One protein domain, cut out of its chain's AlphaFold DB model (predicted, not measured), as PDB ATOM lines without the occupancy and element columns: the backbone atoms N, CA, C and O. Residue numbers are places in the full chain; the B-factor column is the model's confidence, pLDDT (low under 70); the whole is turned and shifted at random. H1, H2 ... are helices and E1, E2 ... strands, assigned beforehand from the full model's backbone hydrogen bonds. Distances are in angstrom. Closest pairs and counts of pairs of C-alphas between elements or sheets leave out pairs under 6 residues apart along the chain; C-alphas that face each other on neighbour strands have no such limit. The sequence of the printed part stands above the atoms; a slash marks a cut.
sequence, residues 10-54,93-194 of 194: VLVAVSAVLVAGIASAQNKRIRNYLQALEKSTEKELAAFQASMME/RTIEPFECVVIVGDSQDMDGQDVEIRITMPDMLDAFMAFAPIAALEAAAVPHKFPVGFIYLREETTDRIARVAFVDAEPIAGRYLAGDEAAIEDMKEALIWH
ATOM      1  N   VAL A  10      21.869 -41.720  83.042       37.56
ATOM      2  CA  VAL A  10      22.574 -42.465  81.981       37.56
ATOM      3  C   VAL A  10      21.823 -42.412  80.641       37.56
ATOM      4  O   VAL A  10      22.456 -42.365  79.592       37.56
ATOM      5  N   LEU A  11      20.487 -42.348  80.651       33.41
ATOM      6  CA  LEU A  11      19.686 -42.353  79.421       33.41
ATOM      7  C   LEU A  11      19.803 -41.032  78.633       33.41
ATOM      8  O   LEU A  11      19.900 -41.055  77.413       33.41
ATOM      9  N   VAL A  12      19.875 -39.887  79.322       37.88
ATOM     10  CA  VAL A  12      19.984 -38.558  78.683       37.88
ATOM     11  C   VAL A  12      21.380 -38.324  78.093       37.88
ATOM     12  O   VAL A  12      21.508 -37.743  77.015       37.88
ATOM     13  N   ALA A  13      22.430 -38.833  78.746       34.34
ATOM     14  CA  ALA A  13      23.798 -38.735  78.238       34.34
ATOM     15  C   ALA A  13      24.013 -39.573  76.963       34.34
ATOM     16  O   ALA A  13      24.693 -39.122  76.044       34.34
ATOM     17  N   VAL A  14      23.388 -40.754  76.859       36.84
ATOM     18  CA  VAL A  14      23.459 -41.590  75.646       36.84
ATOM     19  C   VAL A  14      22.711 -40.935  74.478       36.84
ATOM     20  O   VAL A  14      23.223 -40.926  73.360       36.84
ATOM     21  N   SER A  15      21.558 -40.305  74.727       36.25
ATOM     22  CA  SER A  15      20.809 -39.575  73.694       36.25
ATOM     23  C   SER A  15      21.552 -38.338  73.170       36.25
ATOM     24  O   SER A  15      21.590 -38.127  71.963       36.25
ATOM     25  N   ALA A  16      22.195 -37.547  74.036       36.12
ATOM     26  CA  ALA A  16      22.942 -36.357  73.608       36.12
ATOM     27  C   ALA A  16      24.222 -36.700  72.819       36.12
ATOM     28  O   ALA A  16      24.542 -36.024  71.840       36.12
ATOM     29  N   VAL A  17      24.924 -37.781  73.189       41.75
ATOM     30  CA  VAL A  17      26.094 -38.278  72.439       41.75
ATOM     31  C   VAL A  17      25.682 -38.829  71.069       41.75
ATOM     32  O   VAL A  17      26.389 -38.606  70.086       41.75
ATOM     33  N   LEU A  18      24.519 -39.485  70.972       41.62
ATOM     34  CA  LEU A  18      23.962 -39.938  69.696       41.62
ATOM     35  C   LEU A  18      23.618 -38.762  68.773       41.62
ATOM     36  O   LEU A  18      24.030 -38.774  67.618       41.62
ATOM     37  N   VAL A  19      22.945 -37.719  69.272       46.97
ATOM     38  CA  VAL A  19      22.572 -36.543  68.458       46.97
ATOM     39  C   VAL A  19      23.806 -35.762  67.987       46.97
ATOM     40  O   VAL A  19      23.903 -35.427  66.807       46.97
ATOM     41  N   ALA A  20      24.799 -35.545  68.855       45.09
ATOM     42  CA  ALA A  20      26.050 -34.889  68.465       45.09
ATOM     43  C   ALA A  20      26.878 -35.734  67.473       45.09
ATOM     44  O   ALA A  20      27.487 -35.197  66.545       45.09
ATOM     45  N   GLY A  21      26.874 -37.063  67.631       48.31
ATOM     46  CA  GLY A  21      27.515 -37.995  66.699       48.31
ATOM     47  C   GLY A  21      26.849 -38.010  65.320       48.31
ATOM     48  O   GLY A  21      27.550 -38.025  64.308       48.31
ATOM     49  N   ILE A  22      25.514 -37.944  65.273       61.16
ATOM     50  CA  ILE A  22      24.731 -37.866  64.031       61.16
ATOM     51  C   ILE A  22      24.999 -36.537  63.313       61.16
ATOM     52  O   ILE A  22      25.334 -36.563  62.129       61.16
ATOM     53  N   ALA A  23      24.971 -35.405  64.025       60.75
ATOM     54  CA  ALA A  23      25.279 -34.091  63.449       60.75
ATOM     55  C   ALA A  23      26.719 -34.015  62.902       60.75
ATOM     56  O   ALA A  23      26.953 -33.545  61.790       60.75
ATOM     57  N   SER A  24      27.698 -34.556  63.634       69.88
ATOM     58  CA  SER A  24      29.095 -34.619  63.178       69.88
ATOM     59  C   SER A  24      29.271 -35.515  61.941       69.88
ATOM     60  O   SER A  24      29.972 -35.153  60.989       69.88
ATOM     61  N   ALA A  25      28.595 -36.669  61.908       76.19
ATOM     62  CA  ALA A  25      28.620 -37.576  60.765       76.19
ATOM     63  C   ALA A  25      27.935 -36.975  59.526       76.19
ATOM     64  O   ALA A  25      28.449 -37.135  58.419       76.19
ATOM     65  N   GLN A  26      26.819 -36.265  59.699       75.88
ATOM     66  CA  GLN A  26      26.117 -35.559  58.626       75.88
ATOM     67  C   GLN A  26      26.974 -34.422  58.056       75.88
ATOM     68  O   GLN A  26      27.217 -34.400  56.852       75.88
ATOM     69  N   ASN A  27      27.575 -33.588  58.910       78.25
ATOM     70  CA  ASN A  27      28.496 -32.527  58.482       78.25
ATOM     71  C   ASN A  27      29.729 -33.069  57.747       78.25
ATOM     72  O   ASN A  27      30.301 -32.401  56.886       78.25
ATOM     73  N   LYS A  28      30.186 -34.282  58.076       84.50
ATOM     74  CA  LYS A  28      31.244 -34.951  57.307       84.50
ATOM     75  C   LYS A  28      30.753 -35.385  55.922       84.50
ATOM     76  O   LYS A  28      31.484 -35.213  54.955       84.50
ATOM     77  N   ARG A  29      29.540 -35.936  55.815       84.88
ATOM     78  CA  ARG A  29      28.952 -36.348  54.526       84.88
ATOM     79  C   ARG A  29      28.738 -35.153  53.599       84.88
ATOM     80  O   ARG A  29      29.129 -35.245  52.443       84.88
ATOM     81  N   ILE A  30      28.196 -34.052  54.120       82.62
ATOM     82  CA  ILE A  30      27.977 -32.815  53.358       82.62
ATOM     83  C   ILE A  30      29.311 -32.246  52.868       82.62
ATOM     84  O   ILE A  30      29.449 -31.961  51.687       82.62
ATOM     85  N   ARG A  31      30.338 -32.172  53.727       81.19
ATOM     86  CA  ARG A  31      31.673 -31.712  53.301       81.19
ATOM     87  C   ARG A  31      32.300 -32.585  52.220       81.19
ATOM     88  O   ARG A  31      32.895 -32.054  51.294       81.19
ATOM     89  N   ASN A  32      32.173 -33.906  52.331       86.12
ATOM     90  CA  ASN A  32      32.680 -34.812  51.302       86.12
ATOM     91  C   ASN A  32      31.955 -34.610  49.963       86.12
ATOM     92  O   ASN A  32      32.596 -34.666  48.920       86.12
ATOM     93  N   TYR A  33      30.637 -34.391  50.005       86.88
ATOM     94  CA  TYR A  33      29.839 -34.086  48.820       86.88
ATOM     95  C   TYR A  33      30.256 -32.754  48.194       86.88
ATOM     96  O   TYR A  33      30.557 -32.731  47.009       86.88
ATOM     97  N   LEU A  34      30.372 -31.688  48.997       83.25
ATOM     98  CA  LEU A  34      30.838 -30.371  48.550       83.25
ATOM     99  C   LEU A  34      32.183 -30.467  47.829       83.25
ATOM    100  O   LEU A  34      32.281 -30.061  46.683       83.25
ATOM    101  N   GLN A  35      33.180 -31.103  48.446       84.00
ATOM    102  CA  GLN A  35      34.509 -31.253  47.841       84.00
ATOM    103  C   GLN A  35      34.489 -32.041  46.526       84.00
ATOM    104  O   GLN A  35      35.271 -31.760  45.620       84.00
ATOM    105  N   ALA A  36      33.647 -33.073  46.437       86.06
ATOM    106  CA  ALA A  36      33.513 -33.858  45.217       86.06
ATOM    107  C   ALA A  36      32.824 -33.049  44.112       86.06
ATOM    108  O   ALA A  36      33.293 -33.069  42.976       86.06
ATOM    109  N   LEU A  37      31.760 -32.323  44.461       89.88
ATOM    110  CA  LEU A  37      30.991 -31.512  43.529       89.88
ATOM    111  C   LEU A  37      31.787 -30.301  43.041       89.88
ATOM    112  O   LEU A  37      31.880 -30.115  41.838       89.88
ATOM    113  N   GLU A  38      32.434 -29.545  43.931       85.12
ATOM    114  CA  GLU A  38      33.324 -28.431  43.563       85.12
ATOM    115  C   GLU A  38      34.361 -28.891  42.538       85.12
ATOM    116  O   GLU A  38      34.451 -28.336  41.449       85.12
ATOM    117  N   LYS A  39      35.066 -29.988  42.829       86.12
ATOM    118  CA  LYS A  39      36.082 -30.527  41.924       86.12
ATOM    119  C   LYS A  39      35.508 -30.963  40.571       86.12
ATOM    120  O   LYS A  39      36.183 -30.802  39.553       86.12
ATOM    121  N   SER A  40      34.326 -31.582  40.557       87.50
ATOM    122  CA  SER A  40      33.698 -32.046  39.314       87.50
ATOM    123  C   SER A  40      33.227 -30.867  38.471       87.50
ATOM    124  O   SER A  40      33.609 -30.746  37.309       87.50
ATOM    125  N   THR A  41      32.493 -29.938  39.082       85.25
ATOM    126  CA  THR A  41      31.965 -28.750  38.412       85.25
ATOM    127  C   THR A  41      33.083 -27.830  37.934       85.25
ATOM    128  O   THR A  41      33.001 -27.345  36.814       85.25
ATOM    129  N   GLU A  42      34.163 -27.632  38.700       86.88
ATOM    130  CA  GLU A  42      35.345 -26.873  38.250       86.88
ATOM    131  C   GLU A  42      35.996 -27.501  37.013       86.88
ATOM    132  O   GLU A  42      36.386 -26.793  36.084       86.88
ATOM    133  N   LYS A  43      36.109 -28.834  36.980       88.88
ATOM    134  CA  LYS A  43      36.666 -29.555  35.830       88.88
ATOM    135  C   LYS A  43      35.797 -29.367  34.587       88.88
ATOM    136  O   LYS A  43      36.339 -29.062  33.526       88.88
ATOM    137  N   GLU A  44      34.484 -29.545  34.710       89.31
ATOM    138  CA  GLU A  44      33.560 -29.377  33.584       89.31
ATOM    139  C   GLU A  44      33.454 -27.912  33.150       89.31
ATOM    140  O   GLU A  44      33.419 -27.626  31.958       89.31
ATOM    141  N   LEU A  45      33.507 -26.965  34.089       87.00
ATOM    142  CA  LEU A  45      33.522 -25.535  33.791       87.00
ATOM    143  C   LEU A  45      34.782 -25.134  33.016       87.00
ATOM    144  O   LEU A  45      34.698 -24.390  32.038       87.00
ATOM    145  N   ALA A  46      35.945 -25.664  33.404       85.88
ATOM    146  CA  ALA A  46      37.196 -25.443  32.687       85.88
ATOM    147  C   ALA A  46      37.176 -26.069  31.283       85.88
ATOM    148  O   ALA A  46      37.634 -25.441  30.326       85.88
ATOM    149  N   ALA A  47      36.627 -27.281  31.139       87.00
ATOM    150  CA  ALA A  47      36.451 -27.931  29.838       87.00
ATOM    151  C   ALA A  47      35.490 -27.139  28.937       87.00
ATOM    152  O   ALA A  47      35.777 -26.916  27.760       87.00
ATOM    153  N   PHE A  48      34.394 -26.645  29.507       87.06
ATOM    154  CA  PHE A  48      33.426 -25.806  28.816       87.06
ATOM    155  C   PHE A  48      34.061 -24.490  28.347       87.06
ATOM    156  O   PHE A  48      33.988 -24.161  27.160       87.06
ATOM    157  N   GLN A  49      34.783 -23.790  29.230       85.50
ATOM    158  CA  GLN A  49      35.521 -22.574  28.880       85.50
ATOM    159  C   GLN A  49      36.546 -22.828  27.762       85.50
ATOM    160  O   GLN A  49      36.644 -22.030  26.827       85.50
ATOM    161  N   ALA A  50      37.280 -23.944  27.818       85.06
ATOM    162  CA  ALA A  50      38.231 -24.326  26.775       85.06
ATOM    163  C   ALA A  50      37.537 -24.577  25.424       85.06
ATOM    164  O   ALA A  50      37.979 -24.038  24.410       85.06
ATOM    165  N   SER A  51      36.412 -25.303  25.414       83.56
ATOM    166  CA  SER A  51      35.643 -25.576  24.189       83.56
ATOM    167  C   SER A  51      35.144 -24.292  23.515       83.56
ATOM    168  O   SER A  51      35.224 -24.147  22.296       83.56
ATOM    169  N   MET A  52      34.720 -23.297  24.303       78.88
ATOM    170  CA  MET A  52      34.320 -21.989  23.778       78.88
ATOM    171  C   MET A  52      35.500 -21.220  23.167       78.88
ATOM    172  O   MET A  52      35.328 -20.509  22.174       78.88
ATOM    173  N   MET A  53      36.701 -21.350  23.743       73.12
ATOM    174  CA  MET A  53      37.911 -20.725  23.205       73.12
ATOM    175  C   MET A  53      38.387 -21.393  21.907       73.12
ATOM    176  O   MET A  53      38.830 -20.683  21.005       73.12
ATOM    177  N   GLU A  54      38.268 -22.717  21.778       65.06
ATOM    178  CA  GLU A  54      38.620 -23.449  20.551       65.06
ATOM    179  C   GLU A  54      37.695 -23.077  19.382       65.06
ATOM    180  O   GLU A  54      38.178 -22.733  18.299       65.06
ATOM    181  N   ARG A  93      41.500 -10.701  24.910       38.78
ATOM    182  CA  ARG A  93      40.447 -10.805  25.912       38.78
ATOM    183  C   ARG A  93      41.048 -11.746  26.937       38.78
ATOM    184  O   ARG A  93      41.108 -12.949  26.712       38.78
ATOM    185  N   THR A  94      41.589 -11.194  28.015       40.75
ATOM    186  CA  THR A  94      41.566 -11.896  29.292       40.75
ATOM    187  C   THR A  94      40.085 -12.140  29.541       40.75
ATOM    188  O   THR A  94      39.387 -11.255  30.020       40.75
ATOM    189  N   ILE A  95      39.575 -13.261  29.031       54.16
ATOM    190  CA  ILE A  95      38.279 -13.778  29.443       54.16
ATOM    191  C   ILE A  95      38.492 -14.016  30.931       54.16
ATOM    192  O   ILE A  95      39.386 -14.785  31.297       54.16
ATOM    193  N   GLU A  96      37.801 -13.246  31.770       59.47
ATOM    194  CA  GLU A  96      37.808 -13.516  33.202       59.47
ATOM    195  C   GLU A  96      37.432 -14.992  33.378       59.47
ATOM    196  O   GLU A  96      36.515 -15.463  32.695       59.47
ATOM    197  N   PRO A  97      38.208 -15.760  34.161       69.00
ATOM    198  CA  PRO A  97      37.922 -17.172  34.335       69.00
ATOM    199  C   PRO A  97      36.508 -17.314  34.881       69.00
ATOM    200  O   PRO A  97      36.085 -16.526  35.725       69.00
ATOM    201  N   PHE A  98      35.779 -18.309  34.388       82.81
ATOM    202  CA  PHE A  98      34.506 -18.635  35.004       82.81
ATOM    203  C   PHE A  98      34.767 -19.106  36.437       82.81
ATOM    204  O   PHE A  98      35.691 -19.884  36.683       82.81
ATOM    205  N   GLU A  99      33.950 -18.638  37.374       84.00
ATOM    206  CA  GLU A  99      34.030 -19.045  38.776       84.00
ATOM    207  C   GLU A  99      32.795 -19.860  39.151       84.00
ATOM    208  O   GLU A  99      31.707 -19.664  38.605       84.00
ATOM    209  N   CYS A 100      32.971 -20.797  40.082       84.81
ATOM    210  CA  CYS A 100      31.894 -21.624  40.598       84.81
ATOM    211  C   CYS A 100      32.020 -21.770  42.113       84.81
ATOM    212  O   CYS A 100      33.084 -22.114  42.626       84.81
ATOM    213  N   VAL A 101      30.913 -21.567  42.823       87.38
ATOM    214  CA  VAL A 101      30.796 -21.792  44.264       87.38
ATOM    215  C   VAL A 101      29.642 -22.746  44.517       87.38
ATOM    216  O   VAL A 101      28.515 -22.507  44.087       87.38
ATOM    217  N   VAL A 102      29.914 -23.823  45.248       86.62
ATOM    218  CA  VAL A 102      28.903 -24.814  45.617       86.62
ATOM    219  C   VAL A 102      28.513 -24.609  47.074       86.62
ATOM    220  O   VAL A 102      29.355 -24.513  47.965       86.62
ATOM    221  N   ILE A 103      27.214 -24.565  47.331       88.00
ATOM    222  CA  ILE A 103      26.635 -24.389  48.655       88.00
ATOM    223  C   ILE A 103      25.665 -25.539  48.894       88.00
ATOM    224  O   ILE A 103      24.878 -25.904  48.026       88.00
ATOM    225  N   VAL A 104      25.715 -26.113  50.092       88.38
ATOM    226  CA  VAL A 104      24.705 -27.058  50.570       88.38
ATOM    227  C   VAL A 104      24.145 -26.501  51.864       88.38
ATOM    228  O   VAL A 104      24.909 -26.180  52.779       88.38
ATOM    229  N   GLY A 105      22.827 -26.364  51.925       84.94
ATOM    230  CA  GLY A 105      22.123 -25.824  53.081       84.94
ATOM    231  C   GLY A 105      20.839 -26.583  53.367       84.94
ATOM    232  O   GLY A 105      20.396 -27.396  52.559       84.94
ATOM    233  N   ASP A 106      20.238 -26.310  54.522       86.62
ATOM    234  CA  ASP A 106      18.941 -26.881  54.876       86.62
ATOM    235  C   ASP A 106      17.872 -26.434  53.871       86.62
ATOM    236  O   ASP A 106      17.772 -25.246  53.544       86.62
ATOM    237  N   SER A 107      17.073 -27.389  53.393       86.69
ATOM    238  CA  SER A 107      15.966 -27.082  52.489       86.69
ATOM    239  C   SER A 107      14.846 -26.360  53.236       86.69
ATOM    240  O   SER A 107      14.537 -26.678  54.387       86.69
ATOM    241  N   GLN A 108      14.217 -25.388  52.573       87.25
ATOM    242  CA  GLN A 108      13.018 -24.724  53.102       87.25
ATOM    243  C   GLN A 108      11.729 -25.485  52.768       87.25
ATOM    244  O   GLN A 108      10.712 -25.275  53.427       87.25
ATOM    245  N   ASP A 109      11.778 -26.370  51.771       84.12
ATOM    246  CA  ASP A 109      10.605 -27.043  51.215       84.12
ATOM    247  C   ASP A 109      10.434 -28.477  51.743       84.12
ATOM    248  O   ASP A 109       9.343 -29.046  51.654       84.12
ATOM    249  N   MET A 110      11.490 -29.079  52.302       87.38
ATOM    250  CA  MET A 110      11.448 -30.447  52.819       87.38
ATOM    251  C   MET A 110      12.481 -30.738  53.914       87.38
ATOM    252  O   MET A 110      13.449 -30.008  54.104       87.38
ATOM    253  N   ASP A 111      12.311 -31.881  54.588       85.81
ATOM    254  CA  ASP A 111      13.308 -32.435  55.506       85.81
ATOM    255  C   ASP A 111      14.532 -32.946  54.724       85.81
ATOM    256  O   ASP A 111      14.603 -34.108  54.309       85.81
ATOM    257  N   GLY A 112      15.520 -32.077  54.518       89.69
ATOM    258  CA  GLY A 112      16.769 -32.437  53.857       89.69
ATOM    259  C   GLY A 112      17.657 -31.250  53.537       89.69
ATOM    260  O   GLY A 112      17.690 -30.275  54.284       89.69
ATOM    261  N   GLN A 113      18.446 -31.376  52.476       91.06
ATOM    262  CA  GLN A 113      19.371 -30.342  52.026       91.06
ATOM    263  C   GLN A 113      19.041 -29.912  50.599       91.06
ATOM    264  O   GLN A 113      18.674 -30.747  49.779       91.06
ATOM    265  N   ASP A 114      19.242 -28.639  50.297       93.06
ATOM    266  CA  ASP A 114      19.277 -28.138  48.928       93.06
ATOM    267  C   ASP A 114      20.720 -27.830  48.532       93.06
ATOM    268  O   ASP A 114      21.564 -27.479  49.365       93.06
ATOM    269  N   VAL A 115      21.000 -27.989  47.242       92.94
ATOM    270  CA  VAL A 115      22.304 -27.717  46.639       92.94
ATOM    271  C   VAL A 115      22.156 -26.467  45.785       92.94
ATOM    272  O   VAL A 115      21.314 -26.442  44.898       92.94
ATOM    273  N   GLU A 116      22.962 -25.439  46.019       93.75
ATOM    274  CA  GLU A 116      23.044 -24.255  45.159       93.75
ATOM    275  C   GLU A 116      24.436 -24.193  44.526       93.75
ATOM    276  O   GLU A 116      25.447 -24.204  45.224       93.75
ATOM    277  N   ILE A 117      24.489 -24.127  43.200       91.19
ATOM    278  CA  ILE A 117      25.706 -23.885  42.431       91.19
ATOM    279  C   ILE A 117      25.608 -22.466  41.878       91.19
ATOM    280  O   ILE A 117      24.739 -22.161  41.057       91.19
ATOM    281  N   ARG A 118      26.496 -21.593  42.345       91.31
ATOM    282  CA  ARG A 118      26.627 -20.217  41.869       91.31
ATOM    283  C   ARG A 118      27.742 -20.158  40.853       91.31
ATOM    284  O   ARG A 118      28.839 -20.634  41.125       91.31
ATOM    285  N   ILE A 119      27.434 -19.613  39.694       89.75
ATOM    286  CA  ILE A 119      28.308 -19.558  38.536       89.75
ATOM    287  C   ILE A 119      28.471 -18.091  38.169       89.75
ATOM    288  O   ILE A 119      27.486 -17.367  38.031       89.75
ATOM    289  N   THR A 120      29.707 -17.663  37.977       86.56
ATOM    290  CA  THR A 120      30.011 -16.305  37.530       86.56
ATOM    291  C   THR A 120      30.520 -16.384  36.102       86.56
ATOM    292  O   THR A 120      31.615 -16.890  35.848       86.56
ATOM    293  N   MET A 121      29.695 -15.913  35.162       84.88
ATOM    294  CA  MET A 121      29.987 -15.880  33.726       84.88
ATOM    295  C   MET A 121      29.714 -14.469  33.189       84.88
ATOM    296  O   MET A 121      28.625 -14.206  32.670       84.88
ATOM    297  N   PRO A 122      30.689 -13.545  33.300       73.06
ATOM    298  CA  PRO A 122      30.480 -12.139  32.969       73.06
ATOM    299  C   PRO A 122      29.962 -11.942  31.539       73.06
ATOM    300  O   PRO A 122      30.605 -12.359  30.576       73.06
ATOM    301  N   ASP A 123      28.798 -11.296  31.409       70.75
ATOM    302  CA  ASP A 123      28.127 -10.958  30.143       70.75
ATOM    303  C   ASP A 123      27.838 -12.157  29.205       70.75
ATOM    304  O   ASP A 123      27.694 -11.982  27.991       70.75
ATOM    305  N   MET A 124      27.731 -13.385  29.740       82.88
ATOM    306  CA  MET A 124      27.527 -14.611  28.950       82.88
ATOM    307  C   MET A 124      26.350 -15.467  29.443       82.88
ATOM    308  O   MET A 124      26.500 -16.651  29.745       82.88
ATOM    309  N   LEU A 125      25.143 -14.891  29.458       86.50
ATOM    310  CA  LEU A 125      23.930 -15.609  29.868       86.50
ATOM    311  C   LEU A 125      23.676 -16.884  29.043       86.50
ATOM    312  O   LEU A 125      23.303 -17.912  29.602       86.50
ATOM    313  N   ASP A 126      23.919 -16.851  27.731       89.38
ATOM    314  CA  ASP A 126      23.753 -18.029  26.866       89.38
ATOM    315  C   ASP A 126      24.719 -19.163  27.248       89.38
ATOM    316  O   ASP A 126      24.355 -20.339  27.206       89.38
ATOM    317  N   ALA A 127      25.938 -18.814  27.677       88.69
ATOM    318  CA  ALA A 127      26.925 -19.781  28.150       88.69
ATOM    319  C   ALA A 127      26.476 -20.414  29.473       88.69
ATOM    320  O   ALA A 127      26.554 -21.632  29.630       88.69
ATOM    321  N   PHE A 128      25.911 -19.612  30.380       92.50
ATOM    322  CA  PHE A 128      25.291 -20.128  31.599       92.50
ATOM    323  C   PHE A 128      24.128 -21.070  31.285       92.50
ATOM    324  O   PHE A 128      24.059 -22.163  31.842       92.50
ATOM    325  N   MET A 129      23.244 -20.698  30.355       94.00
ATOM    326  CA  MET A 129      22.114 -21.543  29.965       94.00
ATOM    327  C   MET A 129      22.547 -22.878  29.345       94.00
ATOM    328  O   MET A 129      21.855 -23.880  29.525       94.00
ATOM    329  N   ALA A 130      23.689 -22.910  28.653       93.38
ATOM    330  CA  ALA A 130      24.271 -24.134  28.106       93.38
ATOM    331  C   ALA A 130      24.993 -24.987  29.164       93.38
ATOM    332  O   ALA A 130      24.946 -26.213  29.097       93.38
ATOM    333  N   PHE A 131      25.636 -24.358  30.151       94.19
ATOM    334  CA  PHE A 131      26.383 -25.059  31.198       94.19
ATOM    335  C   PHE A 131      25.498 -25.561  32.350       94.19
ATOM    336  O   PHE A 131      25.778 -26.600  32.945       94.19
ATOM    337  N   ALA A 132      24.408 -24.860  32.657       96.00
ATOM    338  CA  ALA A 132      23.484 -25.189  33.742       96.00
ATOM    339  C   ALA A 132      23.013 -26.666  33.749       96.00
ATOM    340  O   ALA A 132      23.100 -27.294  34.807       96.00
ATOM    341  N   PRO A 133      22.589 -27.276  32.621       97.25
ATOM    342  CA  PRO A 133      22.252 -28.701  32.580       97.25
ATOM    343  C   PRO A 133      23.419 -29.617  32.969       97.25
ATOM    344  O   PRO A 133      23.218 -30.596  33.681       97.25
ATOM    345  N   ILE A 134      24.647 -29.284  32.559       96.12
ATOM    346  CA  ILE A 134      25.854 -30.059  32.887       96.12
ATOM    347  C   ILE A 134      26.111 -29.993  34.396       96.12
ATOM    348  O   ILE A 134      26.260 -31.021  35.049       96.12
ATOM    349  N   ALA A 135      26.068 -28.797  34.982       95.19
ATOM    350  CA  ALA A 135      26.245 -28.625  36.422       95.19
ATOM    351  C   ALA A 135      25.148 -29.327  37.254       95.19
ATOM    352  O   ALA A 135      25.447 -29.882  38.314       95.19
ATOM    353  N   ALA A 136      23.896 -29.363  36.775       97.56
ATOM    354  CA  ALA A 136      22.828 -30.144  37.409       97.56
ATOM    355  C   ALA A 136      23.123 -31.650  37.390       97.56
ATOM    356  O   ALA A 136      22.912 -32.329  38.398       97.56
ATOM    357  N   LEU A 137      23.620 -32.169  36.262       97.38
ATOM    358  CA  LEU A 137      24.006 -33.575  36.124       97.38
ATOM    359  C   LEU A 137      25.147 -33.932  37.070       97.38
ATOM    360  O   LEU A 137      25.051 -34.944  37.762       97.38
ATOM    361  N   GLU A 138      26.177 -33.089  37.158       94.12
ATOM    362  CA  GLU A 138      27.284 -33.285  38.097       94.12
ATOM    363  C   GLU A 138      26.782 -33.323  39.546       94.12
ATOM    364  O   GLU A 138      27.098 -34.255  40.284       94.12
ATOM    365  N   ALA A 139      25.921 -32.382  39.950       94.19
ATOM    366  CA  ALA A 139      25.319 -32.390  41.286       94.19
ATOM    367  C   ALA A 139      24.521 -33.669  41.567       94.19
ATOM    368  O   ALA A 139      24.692 -34.299  42.612       94.19
ATOM    369  N   ALA A 140      23.678 -34.084  40.623       96.19
ATOM    370  CA  ALA A 140      22.856 -35.278  40.760       96.19
ATOM    371  C   ALA A 140      23.671 -36.585  40.733       96.19
ATOM    372  O   ALA A 140      23.280 -37.571  41.359       96.19
ATOM    373  N   ALA A 141      24.822 -36.594  40.057       93.94
ATOM    374  CA  ALA A 141      25.697 -37.754  39.921       93.94
ATOM    375  C   ALA A 141      26.582 -38.016  41.151       93.94
ATOM    376  O   ALA A 141      27.010 -39.156  41.363       93.94
ATOM    377  N   VAL A 142      26.893 -36.993  41.960       91.50
ATOM    378  CA  VAL A 142      27.814 -37.151  43.096       91.50
ATOM    379  C   VAL A 142      27.189 -38.055  44.170       91.50
ATOM    380  O   VAL A 142      26.172 -37.701  44.777       91.50
ATOM    381  N   PRO A 143      27.824 -39.195  44.510       89.19
ATOM    382  CA  PRO A 143      27.301 -40.093  45.529       89.19
ATOM    383  C   PRO A 143      27.243 -39.431  46.907       89.19
ATOM    384  O   PRO A 143      28.253 -38.961  47.440       89.19
ATOM    385  N   HIS A 144      26.080 -39.481  47.549       88.06
ATOM    386  CA  HIS A 144      25.870 -38.918  48.879       88.06
ATOM    387  C   HIS A 144      25.003 -39.822  49.761       88.06
ATOM    388  O   HIS A 144      24.510 -40.871  49.357       88.06
ATOM    389  N   LYS A 145      24.919 -39.469  51.049       89.25
ATOM    390  CA  LYS A 145      24.207 -40.243  52.084       89.25
ATOM    391  C   LYS A 145      23.396 -39.329  53.007       89.25
ATOM    392  O   LYS A 145      23.451 -39.473  54.234       89.25
ATOM    393  N   PHE A 146      22.731 -38.348  52.417       87.75
ATOM    394  CA  PHE A 146      21.799 -37.419  53.056       87.75
ATOM    395  C   PHE A 146      20.697 -37.069  52.045       87.75
ATOM    396  O   PHE A 146      20.963 -37.131  50.856       87.75
ATOM    397  N   PRO A 147      19.466 -36.765  52.467       91.00
ATOM    398  CA  PRO A 147      18.402 -36.422  51.527       91.00
ATOM    399  C   PRO A 147      18.680 -35.072  50.854       91.00
ATOM    400  O   PRO A 147      18.995 -34.100  51.548       91.00
ATOM    401  N   VAL A 148      18.542 -35.027  49.528       92.88
ATOM    402  CA  VAL A 148      18.611 -33.802  48.723       92.88
ATOM    403  C   VAL A 148      17.232 -33.516  48.137       92.88
ATOM    404  O   VAL A 148      16.594 -34.428  47.612       92.88
ATOM    405  N   GLY A 149      16.765 -32.274  48.262       94.00
ATOM    406  CA  GLY A 149      15.480 -31.827  47.725       94.00
ATOM    407  C   GLY A 149      15.617 -31.258  46.327       94.00
ATOM    408  O   GLY A 149      15.171 -31.869  45.354       94.00
ATOM    409  N   PHE A 150      16.264 -30.101  46.225       96.62
ATOM    410  CA  PHE A 150      16.442 -29.375  44.973       96.62
ATOM    411  C   PHE A 150      17.910 -29.079  44.672       96.62
ATOM    412  O   PHE A 150      18.747 -28.921  45.565       96.62
ATOM    413  N   ILE A 151      18.190 -28.963  43.376       97.50
ATOM    414  CA  ILE A 151      19.426 -28.399  42.842       97.50
ATOM    415  C   ILE A 151      19.071 -27.046  42.223       97.50
ATOM    416  O   ILE A 151      18.224 -26.971  41.331       97.50
ATOM    417  N   TYR A 152      19.722 -25.993  42.701       96.88
ATOM    418  CA  TYR A 152      19.620 -24.623  42.220       96.88
ATOM    419  C   TYR A 152      20.900 -24.237  41.485       96.88
ATOM    420  O   TYR A 152      22.005 -24.522  41.940       96.88
ATOM    421  N   LEU A 153      20.744 -23.548  40.362       96.69
ATOM    422  CA  LEU A 153      21.826 -23.010  39.549       96.69
ATOM    423  C   LEU A 153      21.596 -21.516  39.426       96.69
ATOM    424  O   LEU A 153      20.530 -21.111  38.967       96.69
ATOM    425  N   ARG A 154      22.564 -20.703  39.836       94.19
ATOM    426  CA  ARG A 154      22.462 -19.243  39.810       94.19
ATOM    427  C   ARG A 154      23.609 -18.663  39.010       94.19
ATOM    428  O   ARG A 154      24.755 -18.999  39.284       94.19
ATOM    429  N   GLU A 155      23.302 -17.750  38.103       92.75
ATOM    430  CA  GLU A 155      24.312 -16.875  37.517       92.75
ATOM    431  C   GLU A 155      24.411 -15.589  38.356       92.75
ATOM    432  O   GLU A 155      23.398 -14.930  38.602       92.75
ATOM    433  N   GLU A 156      25.603 -15.270  38.872       88.25
ATOM    434  CA  GLU A 156      25.782 -14.199  39.870       88.25
ATOM    435  C   GLU A 156      25.637 -12.779  39.306       88.25
ATOM    436  O   GLU A 156      25.305 -11.861  40.055       88.25
ATOM    437  N   THR A 157      25.882 -12.565  38.011       84.12
ATOM    438  CA  THR A 157      25.876 -11.217  37.410       84.12
ATOM    439  C   THR A 157      24.502 -10.781  36.897       84.12
ATOM    440  O   THR A 157      24.199  -9.589  36.841       84.12
ATOM    441  N   THR A 158      23.653 -11.743  36.549       84.38
ATOM    442  CA  THR A 158      22.334 -11.561  35.936       84.38
ATOM    443  C   THR A 158      21.190 -11.996  36.846       84.38
ATOM    444  O   THR A 158      20.031 -11.776  36.497       84.38
ATOM    445  N   ASP A 159      21.498 -12.618  37.989       83.12
ATOM    446  CA  ASP A 159      20.536 -13.222  38.916       83.12
ATOM    447  C   ASP A 159      19.620 -14.276  38.268       83.12
ATOM    448  O   ASP A 159      18.578 -14.634  38.825       83.12
ATOM    449  N   ARG A 160      19.995 -14.815  37.098       92.38
ATOM    450  CA  ARG A 160      19.239 -15.889  36.451       92.38
ATOM    451  C   ARG A 160      19.328 -17.152  37.296       92.38
ATOM    452  O   ARG A 160      20.425 -17.576  37.657       92.38
ATOM    453  N   ILE A 161      18.184 -17.784  37.557       94.44
ATOM    454  CA  ILE A 161      18.125 -19.015  38.349       94.44
ATOM    455  C   ILE A 161      17.486 -20.133  37.527       94.44
ATOM    456  O   ILE A 161      16.453 -19.942  36.888       94.44
ATOM    457  N   ALA A 162      18.062 -21.328  37.594       97.00
ATOM    458  CA  ALA A 162      17.389 -22.567  37.233       97.00
ATOM    459  C   ALA A 162      17.254 -23.459  38.467       97.00
ATOM    460  O   ALA A 162      18.075 -23.400  39.384       97.00
ATOM    461  N   ARG A 163      16.224 -24.301  38.490       97.00
ATOM    462  CA  ARG A 163      16.068 -25.335  39.514       97.00
ATOM    463  C   ARG A 163      15.600 -26.652  38.920       97.00
ATOM    464  O   ARG A 163      14.840 -26.653  37.954       97.00
ATOM    465  N   VAL A 164      15.956 -27.749  39.570       97.94
ATOM    466  CA  VAL A 164      15.406 -29.083  39.302       97.94
ATOM    467  C   VAL A 164      15.237 -29.841  40.615       97.94
ATOM    468  O   VAL A 164      16.031 -29.674  41.545       97.94
ATOM    469  N   ALA A 165      14.175 -30.639  40.725       96.94
ATOM    470  CA  ALA A 165      14.009 -31.534  41.862       96.94
ATOM    471  C   ALA A 165      15.005 -32.691  41.744       96.94
ATOM    472  O   ALA A 165      15.155 -33.287  40.677       96.94
ATOM    473  N   PHE A 166      15.671 -33.038  42.842       96.38
ATOM    474  CA  PHE A 166      16.692 -34.082  42.840       96.38
ATOM    475  C   PHE A 166      16.134 -35.428  42.355       96.38
ATOM    476  O   PHE A 166      16.784 -36.127  41.585       96.38
ATOM    477  N   VAL A 167      14.896 -35.748  42.743       95.75
ATOM    478  CA  VAL A 167      14.192 -36.980  42.345       95.75
ATOM    479  C   VAL A 167      13.997 -37.120  40.833       95.75
ATOM    480  O   VAL A 167      13.945 -38.242  40.333       95.75
ATOM    481  N   ASP A 168      13.917 -36.002  40.112       97.12
ATOM    482  CA  ASP A 168      13.789 -35.984  38.654       97.12
ATOM    483  C   ASP A 168      15.173 -35.973  37.986       97.12
ATOM    484  O   ASP A 168      15.375 -36.595  36.944       97.12
ATOM    485  N   ALA A 169      16.152 -35.315  38.615       97.44
ATOM    486  CA  ALA A 169      17.517 -35.194  38.112       97.44
ATOM    487  C   ALA A 169      18.340 -36.491  38.243       97.44
ATOM    488  O   ALA A 169      19.101 -36.831  37.338       97.44
ATOM    489  N   GLU A 170      18.193 -37.229  39.348       97.00
ATOM    490  CA  GLU A 170      18.951 -38.450  39.657       97.00
ATOM    491  C   GLU A 170      18.908 -39.516  38.542       97.00
ATOM    492  O   GLU A 170      19.976 -39.979  38.124       97.00
ATOM    493  N   PRO A 171      17.739 -39.913  37.993       97.12
ATOM    494  CA  PRO A 171      17.706 -40.904  36.916       97.12
ATOM    495  C   PRO A 171      18.379 -40.409  35.626       97.12
ATOM    496  O   PRO A 171      18.980 -41.212  34.906       97.12
ATOM    497  N   ILE A 172      18.315 -39.105  35.337       97.75
ATOM    498  CA  ILE A 172      18.967 -38.501  34.166       97.75
ATOM    499  C   ILE A 172      20.490 -38.513  34.362       97.75
ATOM    500  O   ILE A 172      21.229 -38.938  33.473       97.75
ATOM    501  N   ALA A 173      20.964 -38.162  35.558       96.00
ATOM    502  CA  ALA A 173      22.379 -38.229  35.916       96.00
ATOM    503  C   ALA A 173      22.936 -39.659  35.857       96.00
ATOM    504  O   ALA A 173      24.056 -39.872  35.391       96.00
ATOM    505  N   GLY A 174      22.143 -40.662  36.247       94.56
ATOM    506  CA  GLY A 174      22.512 -42.070  36.092       94.56
ATOM    507  C   GLY A 174      22.777 -42.471  34.634       94.56
ATOM    508  O   GLY A 174      23.716 -43.221  34.367       94.56
ATOM    509  N   ARG A 175      21.993 -41.942  33.682       96.12
ATOM    510  CA  ARG A 175      22.216 -42.134  32.236       96.12
ATOM    511  C   ARG A 175      23.441 -41.372  31.739       96.12
ATOM    512  O   ARG A 175      24.247 -41.943  31.010       96.12
ATOM    513  N   TYR A 176      23.621 -40.132  32.185       94.31
ATOM    514  CA  TYR A 176      24.803 -39.331  31.858       94.31
ATOM    515  C   TYR A 176      26.105 -40.030  32.279       94.31
ATOM    516  O   TYR A 176      27.017 -40.181  31.469       94.31
ATOM    517  N   LEU A 177      26.160 -40.585  33.496       91.94
ATOM    518  CA  LEU A 177      27.300 -41.385  33.970       91.94
ATOM    519  C   LEU A 177      27.549 -42.655  33.141       91.94
ATOM    520  O   LEU A 177      28.670 -43.165  33.113       91.94
ATOM    521  N   ALA A 178      26.518 -43.180  32.476       93.19
ATOM    522  CA  ALA A 178      26.630 -44.314  31.563       93.19
ATOM    523  C   ALA A 178      27.095 -43.913  30.146       93.19
ATOM    524  O   ALA A 178      27.260 -44.793  29.301       93.19
ATOM    525  N   GLY A 179      27.335 -42.621  29.893       91.06
ATOM    526  CA  GLY A 179      27.791 -42.090  28.607       91.06
ATOM    527  C   GLY A 179      26.666 -41.752  27.627       91.06
ATOM    528  O   GLY A 179      26.911 -41.693  26.426       91.06
ATOM    529  N   ASP A 180      25.435 -41.572  28.110       93.38
ATOM    530  CA  ASP A 180      24.313 -41.151  27.272       93.38
ATOM    531  C   ASP A 180      24.325 -39.631  27.053       93.38
ATOM    532  O   ASP A 180      23.968 -38.856  27.941       93.38
ATOM    533  N   GLU A 181      24.717 -39.207  25.852       89.50
ATOM    534  CA  GLU A 181      24.789 -37.791  25.470       89.50
ATOM    535  C   GLU A 181      23.416 -37.095  25.481       89.50
ATOM    536  O   GLU A 181      23.341 -35.892  25.733       89.50
ATOM    537  N   ALA A 182      22.314 -37.835  25.285       94.81
ATOM    538  CA  ALA A 182      20.968 -37.258  25.315       94.81
ATOM    539  C   ALA A 182      20.564 -36.776  26.718       94.81
ATOM    540  O   ALA A 182      19.663 -35.950  26.850       94.81
ATOM    541  N   ALA A 183      21.258 -37.232  27.768       95.38
ATOM    542  CA  ALA A 183      20.985 -36.831  29.143       95.38
ATOM    543  C   ALA A 183      21.156 -35.319  29.380       95.38
ATOM    544  O   ALA A 183      20.492 -34.767  30.256       95.38
ATOM    545  N   ILE A 184      22.010 -34.637  28.606       95.56
ATOM    546  CA  ILE A 184      22.196 -33.180  28.711       95.56
ATOM    547  C   ILE A 184      20.938 -32.440  28.244       95.56
ATOM    548  O   ILE A 184      20.466 -31.539  28.938       95.56
ATOM    549  N   GLU A 185      20.369 -32.833  27.103       96.81
ATOM    550  CA  GLU A 185      19.131 -32.224  26.603       96.81
ATOM    551  C   GLU A 185      17.930 -32.605  27.480       96.81
ATOM    552  O   GLU A 185      17.140 -31.731  27.828       96.81
ATOM    553  N   ASP A 186      17.848 -33.852  27.955       97.38
ATOM    554  CA  ASP A 186      16.804 -34.265  28.905       97.38
ATOM    555  C   ASP A 186      16.877 -33.448  30.213       97.38
ATOM    556  O   ASP A 186      15.857 -33.001  30.742       97.38
ATOM    557  N   MET A 187      18.087 -33.196  30.732       98.06
ATOM    558  CA  MET A 187      18.275 -32.355  31.919       98.06
ATOM    559  C   MET A 187      17.867 -30.905  31.654       98.06
ATOM    560  O   MET A 187      17.250 -30.259  32.500       98.06
ATOM    561  N   LYS A 188      18.189 -30.377  30.474       97.12
ATOM    562  CA  LYS A 188      17.813 -29.021  30.069       97.12
ATOM    563  C   LYS A 188      16.299 -28.834  30.009       97.12
ATOM    564  O   LYS A 188      15.821 -27.768  30.394       97.12
ATOM    565  N   GLU A 189      15.555 -29.847  29.570       96.94
ATOM    566  CA  GLU A 189      14.088 -29.846  29.601       96.94
ATOM    567  C   GLU A 189      13.525 -29.954  31.026       96.94
ATOM    568  O   GLU A 189      12.482 -29.367  31.323       96.94
ATOM    569  N   ALA A 190      14.220 -30.660  31.924       97.25
ATOM    570  CA  ALA A 190      13.833 -30.791  33.329       97.25
ATOM    571  C   ALA A 190      14.078 -29.512  34.158       97.25
ATOM    572  O   ALA A 190      13.441 -29.315  35.198       97.25
ATOM    573  N   LEU A 191      14.987 -28.636  33.719       97.75
ATOM    574  CA  LEU A 191      15.291 -27.383  34.407       97.75
ATOM    575  C   LEU A 191      14.135 -26.379  34.316       97.75
ATOM    576  O   LEU A 191      13.700 -25.957  33.245       97.75
ATOM    577  N   ILE A 192      13.701 -25.904  35.481       97.19
ATOM    578  CA  ILE A 192      12.719 -24.831  35.619       97.19
ATOM    579  C   ILE A 192      13.462 -23.510  35.811       97.19
ATOM    580  O   ILE A 192      14.118 -23.306  36.834       97.19
ATOM    581  N   TRP A 193      13.321 -22.607  34.846       95.62
ATOM    582  CA  TRP A 193      13.963 -21.294  34.841       95.62
ATOM    583  C   TRP A 193      13.111 -20.216  35.521       95.62
ATOM    584  O   TRP A 193      11.904 -20.149  35.278       95.62
ATOM    585  N   HIS A 194      13.753 -19.344  36.304       91.12
ATOM    586  CA  HIS A 194      13.155 -18.198  37.006       91.12
ATOM    587  C   HIS A 194      13.819 -16.891  36.591       91.12
ATOM    588  O   HIS A 194      15.044 -16.889  36.319       91.12
TER     589      HIS A 194
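AT A GLANCE: This is residues 10 to 54 and 93 to 194 of the 194 residues of an uncharacterized protein of Acidobacteria bacterium (UniProt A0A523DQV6). A twisted four-stranded sheet has helices over one face, making two layers, with H2 along inner strands E2 and E3 and the very long H1 along edge strand E1, while the helical hairpin of H3 and H4 packs across H2, H3 only grazing the sheet. H1 makes the length, its residues 10 to 25 sticking out from the body. The 147 printed residues include four named helices and four strands, in the order H1, E1, E2, H2, E3, E4, H3, H4; the sheet E1, E2, E3, E4 and the class are mixed. The whole is only just compact, close to loose, with a radius of gyration of the C-alphas of 17.2 A and spans of 66 by 32 by 27 A.

HOW THE PARTS SIT: E1, residues 99 to 106, and E2, residues 113 to 120, form an antiparallel hairpin; N 101 and O 118 are 2.8 A apart. E3, residues 148 to 155, is parallel to E2, with N 117 and O 152 at 2.8 A, and forms an antiparallel hairpin with E4, residues 161 to 165, with N 153 and O 162 at 2.8 A. H2, residues 125 to 141, is on the sheet at a height of 8.1 A, over E2 and E3; E2, H2, E3 are a strand-helix-strand unit, parallel neighbour strands with a helix between, its crossover right-handed. H1, residues 10 to 54, is on the same face and touches H2 with residues 37 to 48 alone, at a steep tilt of 42 degrees, opposite ways; the closest C-alphas, of Thr 41 and Ala 135, are 6.1 A apart. H3, residues 166 to 177, touches H2 about perpendicular at 89 degrees, closest at the C-alphas of Leu 137 and Ala 173, 4.9 A. H4, residues 182 to 190, touches H2 too, closest at the C-alphas of Pro 133 and Lys 188, 5.1 A. Every O i to N i+4 pair is within hydrogen-bond range in H1 and H4, 11 of 13 in H2 and 6 of 8 in H3.

IN THESE COORDINATES: H1 runs 66.3 A from C-alpha 10 at (22.574, -42.465, 81.981); H2 spans 24.4 A and E1 23.4 A. H4 ends at C-alpha 190, (13.833, -30.791, 33.329).

THE WHOLE: Residues 55 to 92 are not printed, and C-alphas 54 and 93 are 13.9 A apart across the cut. Of the links printed whole, none is long. The pLDDT is under 70 at residues 10 to 24, 54 and 93 to 97.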